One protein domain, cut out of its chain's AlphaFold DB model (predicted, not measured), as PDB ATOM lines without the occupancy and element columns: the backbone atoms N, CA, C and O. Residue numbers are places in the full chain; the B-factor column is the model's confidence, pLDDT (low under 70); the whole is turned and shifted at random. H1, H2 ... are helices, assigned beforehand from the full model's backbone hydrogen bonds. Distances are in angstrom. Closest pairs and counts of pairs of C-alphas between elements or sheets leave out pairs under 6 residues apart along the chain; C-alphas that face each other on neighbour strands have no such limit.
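This is residues 193 to 222 and 234 to 265 of the 268 residues of an uncharacterized protein of Micromonospora olivasterospora (UniProt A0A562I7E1). Helices H3 and H4 make an open V, joined by a tight link; H1 packs on H3 near the closed end, and H2 crosses H4. The printed part has 62 residues with four named helices, H1 to H4 in chain order, and no named strand: all helix. It is compact, with a radius of gyration of the C-alphas of 10.7 A, spanning 26 by 23 by 18 A.

H1, residues 193 to 200, touches H3, residues 238 to 246; the closest C-alphas, of Ala 199 and Ala 246, are 5.7 A apart. H2, residues 208 to 217, touches residues 255 to 259 alone of H4, residues 249 to 263, about perpendicular at 84 degrees; the closest C-alphas, of Val 211 and Glu 258, are 7.1 A apart. In H1, H2, H3 and H4 every O i to N i+4 pair is within hydrogen-bond range.

H1, 10.6 A long, begins at C-alpha 193 (28.129, 21.650, -15.234). H2 measures 14.1 A and H3 12.2 A. H4, 21.3 A, ends at C-alpha 263 (36.402, 44.108, -22.805).

Residues 223 to 233 are not printed; C-alphas 222 and 234 are 10.8 A apart. Residues 220 to 222 have pLDDT under 70.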
ATOM      1  N   GLU A 193      29.229  20.793 -14.772       74.00
ATOM      2  CA  GLU A 193      28.129  21.650 -15.234       74.00
ATOM      3  C   GLU A 193      28.541  22.594 -16.373       74.00
ATOM      4  O   GLU A 193      27.757  22.852 -17.285       74.00
ATOM      5  N   LEU A 194      29.778  23.094 -16.342       72.62
ATOM      6  CA  LEU A 194      30.334  23.995 -17.347       72.62
ATOM      7  C   LEU A 194      30.570  23.264 -18.674       72.62
ATOM      8  O   LEU A 194      30.183  23.766 -19.727       72.62
ATOM      9  N   ALA A 195      31.145  22.060 -18.616       72.88
ATOM     10  CA  ALA A 195      31.377  21.220 -19.788       72.88
ATOM     11  C   ALA A 195      30.059  20.801 -20.460       72.88
ATOM     12  O   ALA A 195      29.901  20.948 -21.673       72.88
ATOM     13  N   ALA A 196      29.080  20.345 -19.667       75.62
ATOM     14  CA  ALA A 196      27.765  19.961 -20.175       75.62
ATOM     15  C   ALA A 196      27.034  21.144 -20.830       75.62
ATOM     16  O   ALA A 196      26.430  20.990 -21.893       75.62
ATOM     17  N   ARG A 197      27.123  22.341 -20.235       75.69
ATOM     18  CA  ARG A 197      26.552  23.568 -20.807       75.69
ATOM     19  C   ARG A 197      27.252  23.986 -22.094       75.69
ATOM     20  O   ARG A 197      26.567  24.276 -23.065       75.69
ATOM     21  N   ALA A 198      28.581  23.969 -22.140       75.88
ATOM     22  CA  ALA A 198      29.326  24.315 -23.350       75.88
ATOM     23  C   ALA A 198      28.963  23.409 -24.536       75.88
ATOM     24  O   ALA A 198      28.826  23.894 -25.655       75.88
ATOM     25  N   ALA A 199      28.738  22.117 -24.289       77.12
ATOM     26  CA  ALA A 199      28.385  21.160 -25.334       77.12
ATOM     27  C   ALA A 199      26.923  21.257 -25.819       77.12
ATOM     28  O   ALA A 199      26.629  20.829 -26.934       77.12
ATOM     29  N   SER A 200      26.004  21.780 -24.998       79.38
ATOM     30  CA  SER A 200      24.552  21.716 -25.256       79.38
ATOM     31  C   SER A 200      23.860  23.069 -25.445       79.38
ATOM     32  O   SER A 200      22.747  23.109 -25.970       79.38
ATOM     33  N   LEU A 201      24.491  24.178 -25.045       83.56
ATOM     34  CA  LEU A 201      23.921  25.513 -25.204       83.56
ATOM     35  C   LEU A 201      23.849  25.911 -26.680       83.56
ATOM     36  O   LEU A 201      24.800  25.755 -27.448       83.56
ATOM     37  N   THR A 202      22.720  26.498 -27.062       86.94
ATOM     38  CA  THR A 202      22.581  27.173 -28.350       86.94
ATOM     39  C   THR A 202      23.024  28.634 -28.227       86.94
ATOM     40  O   THR A 202      22.933  29.214 -27.140       86.94
ATOM     41  N   PRO A 203      23.473  29.270 -29.324       86.19
ATOM     42  CA  PRO A 203      23.851  30.684 -29.309       86.19
ATOM     43  C   PRO A 203      22.749  31.616 -28.784       86.19
ATOM     44  O   PRO A 203      23.050  32.583 -28.090       86.19
ATOM     45  N   ASP A 204      21.481  31.308 -29.073       86.44
ATOM     46  CA  ASP A 204      20.327  32.118 -28.655       86.44
ATOM     47  C   ASP A 204      20.015  32.002 -27.157       86.44
ATOM     48  O   ASP A 204      19.373  32.881 -26.585       86.44
ATOM     49  N   ALA A 205      20.483  30.935 -26.507       84.75
ATOM     50  CA  ALA A 205      20.311  30.720 -25.075       84.75
ATOM     51  C   ALA A 205      21.377  31.436 -24.223       84.75
ATOM     52  O   ALA A 205      21.296  31.401 -22.994       84.75
ATOM     53  N   LEU A 206      22.381  32.077 -24.837       84.81
ATOM     54  CA  LEU A 206      23.387  32.851 -24.111       84.81
ATOM     55  C   LEU A 206      22.814  34.194 -23.654       84.81
ATOM     56  O   LEU A 206      22.605  35.106 -24.454       84.81
ATOM     57  N   THR A 207      22.614  34.328 -22.344       84.12
ATOM     58  CA  THR A 207      22.274  35.607 -21.711       84.12
ATOM     59  C   THR A 207      23.533  36.318 -21.199       84.12
ATOM     60  O   THR A 207      24.540  35.658 -20.916       84.12
ATOM     61  N   PRO A 208      23.505  37.651 -21.022       80.38
ATOM     62  CA  PRO A 208      24.624  38.394 -20.441       80.38
ATOM     63  C   PRO A 208      25.068  37.871 -19.066       80.38
ATOM     64  O   PRO A 208      26.259  37.868 -18.764       80.38
ATOM     65  N   GLU A 209      24.133  37.396 -18.242       80.38
ATOM     66  CA  GLU A 209      24.402  36.835 -16.912       80.38
ATOM     67  C   GLU A 209      25.151  35.507 -17.015       80.38
ATOM     68  O   GLU A 209      26.088  35.264 -16.256       80.38
ATOM     69  N   LEU A 210      24.777  34.664 -17.985       80.50
ATOM     70  CA  LEU A 210      25.493  33.424 -18.266       80.50
ATOM     71  C   LEU A 210      26.916  33.721 -18.733       80.50
ATOM     72  O   LEU A 210      27.851  33.141 -18.192       80.50
ATOM     73  N   VAL A 211      27.103  34.657 -19.665       80.69
ATOM     74  CA  VAL A 211      28.442  35.063 -20.124       80.69
ATOM     75  C   VAL A 211      29.277  35.604 -18.962       80.69
ATOM     76  O   VAL A 211      30.434  35.217 -18.813       80.69
ATOM     77  N   ALA A 212      28.707  36.458 -18.110       77.69
ATOM     78  CA  ALA A 212      29.402  36.987 -16.940       77.69
ATOM     79  C   ALA A 212      29.789  35.879 -15.947       77.69
ATOM     80  O   ALA A 212      30.900  35.895 -15.422       77.69
ATOM     81  N   GLY A 213      28.913  34.892 -15.729       78.81
ATOM     82  CA  GLY A 213      29.202  33.722 -14.902       78.81
ATOM     83  C   GLY A 213      30.314  32.841 -15.479       78.81
ATOM     84  O   GLY A 213      31.213  32.438 -14.745       78.81
ATOM     85  N   LEU A 214      30.302  32.601 -16.796       78.94
ATOM     86  CA  LEU A 214      31.368  31.887 -17.510       78.94
ATOM     87  C   LEU A 214      32.704  32.629 -17.383       78.94
ATOM     88  O   LEU A 214      33.719  32.026 -17.044       78.94
ATOM     89  N   ALA A 215      32.695  33.945 -17.601       77.12
ATOM     90  CA  ALA A 215      33.875  34.785 -17.457       77.12
ATOM     91  C   ALA A 215      34.408  34.756 -16.016       77.12
ATOM     92  O   ALA A 215      35.598  34.546 -15.810       77.12
ATOM     93  N   ALA A 216      33.544  34.891 -15.007       76.56
ATOM     94  CA  ALA A 216      33.944  34.814 -13.603       76.56
ATOM     95  C   ALA A 216      34.547  33.451 -13.237       76.56
ATOM     96  O   ALA A 216      35.600  33.407 -12.605       76.56
ATOM     97  N   GLY A 217      33.932  32.350 -13.683       73.25
ATOM     98  CA  GLY A 217      34.437  30.993 -13.449       73.25
ATOM     99  C   GLY A 217      35.798  30.718 -14.095       73.25
ATOM    100  O   GLY A 217      36.555  29.893 -13.597       73.25
ATOM    101  N   LEU A 218      36.133  31.440 -15.168       74.06
ATOM    102  CA  LEU A 218      37.430  31.384 -15.846       74.06
ATOM    103  C   LEU A 218      38.442  32.418 -15.320       74.06
ATOM    104  O   LEU A 218      39.519  32.559 -15.891       74.06
ATOM    105  N   GLY A 219      38.101  33.178 -14.273       72.06
ATOM    106  CA  GLY A 219      38.954  34.255 -13.758       72.06
ATOM    107  C   GLY A 219      39.064  35.470 -14.691       72.06
ATOM    108  O   GLY A 219      39.953  36.295 -14.526       72.06
ATOM    109  N   LEU A 220      38.158  35.592 -15.664       69.44
ATOM    110  CA  LEU A 220      38.093  36.666 -16.663       69.44
ATOM    111  C   LEU A 220      37.231  37.860 -16.224       69.44
ATOM    112  O   LEU A 220      37.133  38.857 -16.943       69.44
ATOM    113  N   ALA A 221      36.537  37.758 -15.089       61.53
ATOM    114  CA  ALA A 221      35.707  38.849 -14.595       61.53
ATOM    115  C   ALA A 221      36.582  40.030 -14.150       61.53
ATOM    116  O   ALA A 221      37.482  39.873 -13.324       61.53
ATOM    117  N   ARG A 222      36.290  41.238 -14.656       58.53
ATOM    118  CA  ARG A 222      36.894  42.460 -14.103       58.53
ATOM    119  C   ARG A 222      36.468  42.602 -12.636       58.53
ATOM    120  O   ARG A 222      35.279  42.428 -12.351       58.53
ATOM    121  N   PRO A 234      43.605  36.376 -18.866       71.38
ATOM    122  CA  PRO A 234      44.239  35.529 -17.874       71.38
ATOM    123  C   PRO A 234      45.659  35.189 -18.343       71.38
ATOM    124  O   PRO A 234      45.910  35.082 -19.545       71.38
ATOM    125  N   ASP A 235      46.574  34.963 -17.402       78.69
ATOM    126  CA  ASP A 235      47.958  34.575 -17.723       78.69
ATOM    127  C   ASP A 235      48.039  33.198 -18.409       78.69
ATOM    128  O   ASP A 235      49.015  32.877 -19.086       78.69
ATOM    129  N   ARG A 236      47.002  32.372 -18.225       88.94
ATOM    130  CA  ARG A 236      46.869  31.005 -18.738       88.94
ATOM    131  C   ARG A 236      45.559  30.889 -19.508       88.94
ATOM    132  O   ARG A 236      44.491  31.186 -18.970       88.94
ATOM    133  N   MET A 237      45.629  30.451 -20.757       91.88
ATOM    134  CA  MET A 237      44.486  30.358 -21.663       91.88
ATOM    135  C   MET A 237      43.940  28.935 -21.784       91.88
ATOM    136  O   MET A 237      42.906  28.750 -22.432       91.88
ATOM    137  N   ALA A 238      44.569  27.929 -21.164       94.00
ATOM    138  CA  ALA A 238      44.144  26.539 -21.294       94.00
ATOM    139  C   ALA A 238      42.672  26.296 -20.908       94.00
ATOM    140  O   ALA A 238      41.956  25.714 -21.726       94.00
ATOM    141  N   PRO A 239      42.151  26.805 -19.768       90.38
ATOM    142  CA  PRO A 239      40.736  26.642 -19.416       90.38
ATOM    143  C   PRO A 239      39.776  27.287 -20.418       90.38
ATOM    144  O   PRO A 239      38.739  26.716 -20.757       90.38
ATOM    145  N   VAL A 240      40.143  28.461 -20.937       89.25
ATOM    146  CA  VAL A 240      39.350  29.187 -21.937       89.25
ATOM    147  C   VAL A 240      39.310  28.406 -23.249       89.25
ATOM    148  O   VAL A 240      38.239  28.182 -23.811       89.25
ATOM    149  N   ASN A 241      40.468  27.941 -23.722       93.62
ATOM    150  CA  ASN A 241      40.574  27.160 -24.949       93.62
ATOM    151  C   ASN A 241      39.865  25.808 -24.824       93.62
ATOM    152  O   ASN A 241      39.175  25.417 -25.760       93.62
ATOM    153  N   ALA A 242      39.948  25.134 -23.674       92.94
ATOM    154  CA  ALA A 242      39.222  23.894 -23.413       92.94
ATOM    155  C   ALA A 242      37.701  24.104 -23.467       92.94
ATOM    156  O   ALA A 242      36.998  23.331 -24.123       92.94
ATOM    157  N   LEU A 243      37.194  25.180 -22.849       90.12
ATOM    158  CA  LEU A 243      35.773  25.531 -22.899       90.12
ATOM    159  C   LEU A 243      35.311  25.787 -24.336       90.12
ATOM    160  O   LEU A 243      34.305  25.233 -24.780       90.12
ATOM    161  N   LEU A 244      36.059  26.610 -25.073       92.19
ATOM    162  CA  LEU A 244      35.754  26.904 -26.470       92.19
ATOM    163  C   LEU A 244      35.829  25.633 -27.322       92.19
ATOM    164  O   LEU A 244      34.974  25.420 -28.173       92.19
ATOM    165  N   ASN A 245      36.798  24.755 -27.075       93.44
ATOM    166  CA  ASN A 245      36.947  23.498 -27.800       93.44
ATOM    167  C   ASN A 245      35.749  22.557 -27.599       93.44
ATOM    168  O   ASN A 245      35.324  21.910 -28.553       93.44
ATOM    169  N   ALA A 246      35.180  22.518 -26.391       91.06
ATOM    170  CA  ALA A 246      33.992  21.723 -26.077       91.06
ATOM    171  C   ALA A 246      32.699  22.280 -26.707       91.06
ATOM    172  O   ALA A 246      31.748  21.530 -26.926       91.06
ATOM    173  N   ALA A 247      32.660  23.578 -27.015       91.06
ATOM    174  CA  ALA A 247      31.502  24.228 -27.619       91.06
ATOM    175  C   ALA A 247      31.381  23.955 -29.131       91.06
ATOM    176  O   ALA A 247      32.401  23.839 -29.814       91.06
ATOM    177  N   PRO A 248      30.165  23.912 -29.708       90.94
ATOM    178  CA  PRO A 248      29.987  23.892 -31.160       90.94
ATOM    179  C   PRO A 248      30.389  25.241 -31.797       90.94
ATOM    180  O   PRO A 248      30.272  26.277 -31.138       90.94
ATOM    181  N   PRO A 249      30.810  25.282 -33.081       92.56
ATOM    182  CA  PRO A 249      31.326  26.499 -33.725       92.56
ATOM    183  C   PRO A 249      30.441  27.744 -33.576       92.56
ATOM    184  O   PRO A 249      30.937  28.789 -33.167       92.56
ATOM    185  N   ALA A 250      29.131  27.616 -33.792       91.88
ATOM    186  CA  ALA A 250      28.202  28.739 -33.653       91.88
ATOM    187  C   ALA A 250      28.160  29.307 -32.218       91.88
ATOM    188  O   ALA A 250      28.030  30.514 -32.020       91.88
ATOM    189  N   LEU A 251      28.301  28.450 -31.198       90.88
ATOM    190  CA  LEU A 251      28.369  28.897 -29.807       90.88
ATOM    191  C   LEU A 251      29.714  29.574 -29.516       90.88
ATOM    192  O   LEU A 251      29.735  30.604 -28.848       90.88
ATOM    193  N   ARG A 252      30.825  29.042 -30.052       91.94
ATOM    194  CA  ARG A 252      32.160  29.662 -29.939       91.94
ATOM    195  C   ARG A 252      32.151  31.091 -30.477       91.94
ATOM    196  O   ARG A 252      32.630  31.992 -29.798       91.94
ATOM    197  N   GLU A 253      31.584  31.298 -31.665       91.94
ATOM    198  CA  GLU A 253      31.456  32.621 -32.291       91.94
ATOM    199  C   GLU A 253      30.713  33.599 -31.379       91.94
ATOM    200  O   GLU A 253      31.202  34.703 -31.120       91.94
ATOM    201  N   ARG A 254      29.569  33.175 -30.827       90.94
ATOM    202  CA  ARG A 254      28.787  34.016 -29.919       90.94
ATOM    203  C   ARG A 254      29.536  34.313 -28.619       90.94
ATOM    204  O   ARG A 254      29.572  35.469 -28.211       90.94
ATOM    205  N   LEU A 255      30.170  33.318 -27.995       87.69
ATOM    206  CA  LEU A 255      30.967  33.500 -26.774       87.69
ATOM    207  C   LEU A 255      32.116  34.495 -26.977       87.69
ATOM    208  O   LEU A 255      32.332  35.362 -26.134       87.69
ATOM    209  N   LEU A 256      32.830  34.399 -28.102       87.75
ATOM    210  CA  LEU A 256      33.926  35.312 -28.434       87.75
ATOM    211  C   LEU A 256      33.425  36.746 -28.643       87.75
ATOM    212  O   LEU A 256      34.039  37.682 -28.133       87.75
ATOM    213  N   ALA A 257      32.304  36.926 -29.347       87.69
ATOM    214  CA  ALA A 257      31.704  38.244 -29.547       87.69
ATOM    215  C   ALA A 257      31.282  38.889 -28.218       87.69
ATOM    216  O   ALA A 257      31.604  40.050 -27.965       87.69
ATOM    217  N   GLU A 258      30.620  38.127 -27.345       84.50
ATOM    218  CA  GLU A 258      30.208  38.598 -26.019       84.50
ATOM    219  C   GLU A 258      31.420  38.940 -25.139       84.50
ATOM    220  O   GLU A 258      31.433  39.976 -24.472       84.50
ATOM    221  N   PHE A 259      32.479  38.128 -25.184       78.19
ATOM    222  CA  PHE A 259      33.715  38.388 -24.448       78.19
ATOM    223  C   PHE A 259      34.423  39.669 -24.914       78.19
ATOM    224  O   PHE A 259      34.795  40.507 -24.093       78.19
ATOM    225  N   VAL A 260      34.563  39.879 -26.228       79.44
ATOM    226  CA  VAL A 260      35.106  41.139 -26.769       79.44
ATOM    227  C   VAL A 260      34.216  42.317 -26.374       79.44
ATOM    228  O   VAL A 260      34.724  43.362 -25.963       79.44
ATOM    229  N   GLY A 261      32.895  42.132 -26.423       79.94
ATOM    230  CA  GLY A 261      31.924  43.112 -25.952       79.94
ATOM    231  C   GLY A 261      32.144  43.505 -24.491       79.94
ATOM    232  O   GLY A 261      32.075  44.689 -24.174       79.94
ATOM    233  N   LEU A 262      32.470  42.553 -23.607       73.88
ATOM    234  CA  LEU A 262      32.813  42.819 -22.203       73.88
ATOM    235  C   LEU A 262      34.090  43.658 -22.056       73.88
ATOM    236  O   LEU A 262      34.112  44.582 -21.244       73.88
ATOM    237  N   LEU A 263      35.130  43.372 -22.844       70.50
ATOM    238  CA  LEU A 263      36.402  44.108 -22.805       70.50
ATOM    239  C   LEU A 263      36.280  45.548 -23.323       70.50
ATOM    240  O   LEU A 263      37.053  46.412 -22.917       70.50
ATOM    241  N   GLN A 264      35.320  45.801 -24.212       76.56
ATOM    242  CA  GLN A 264      35.103  47.103 -24.847       76.56
ATOM    243  C   GLN A 264      34.010  47.943 -24.175       76.56
ATOM    244  O   GLN A 264      33.666  49.008 -24.691       76.56
ATOM    245  N   ARG A 265      33.456  47.508 -23.032       73.00
ATOM    246  CA  ARG A 265      32.464  48.313 -22.303       73.00
ATOM    247  C   ARG A 265      33.114  49.607 -21.800       73.00
ATOM    248  O   ARG A 265      34.080  49.532 -21.038       73.00
TER     249      ARG A 265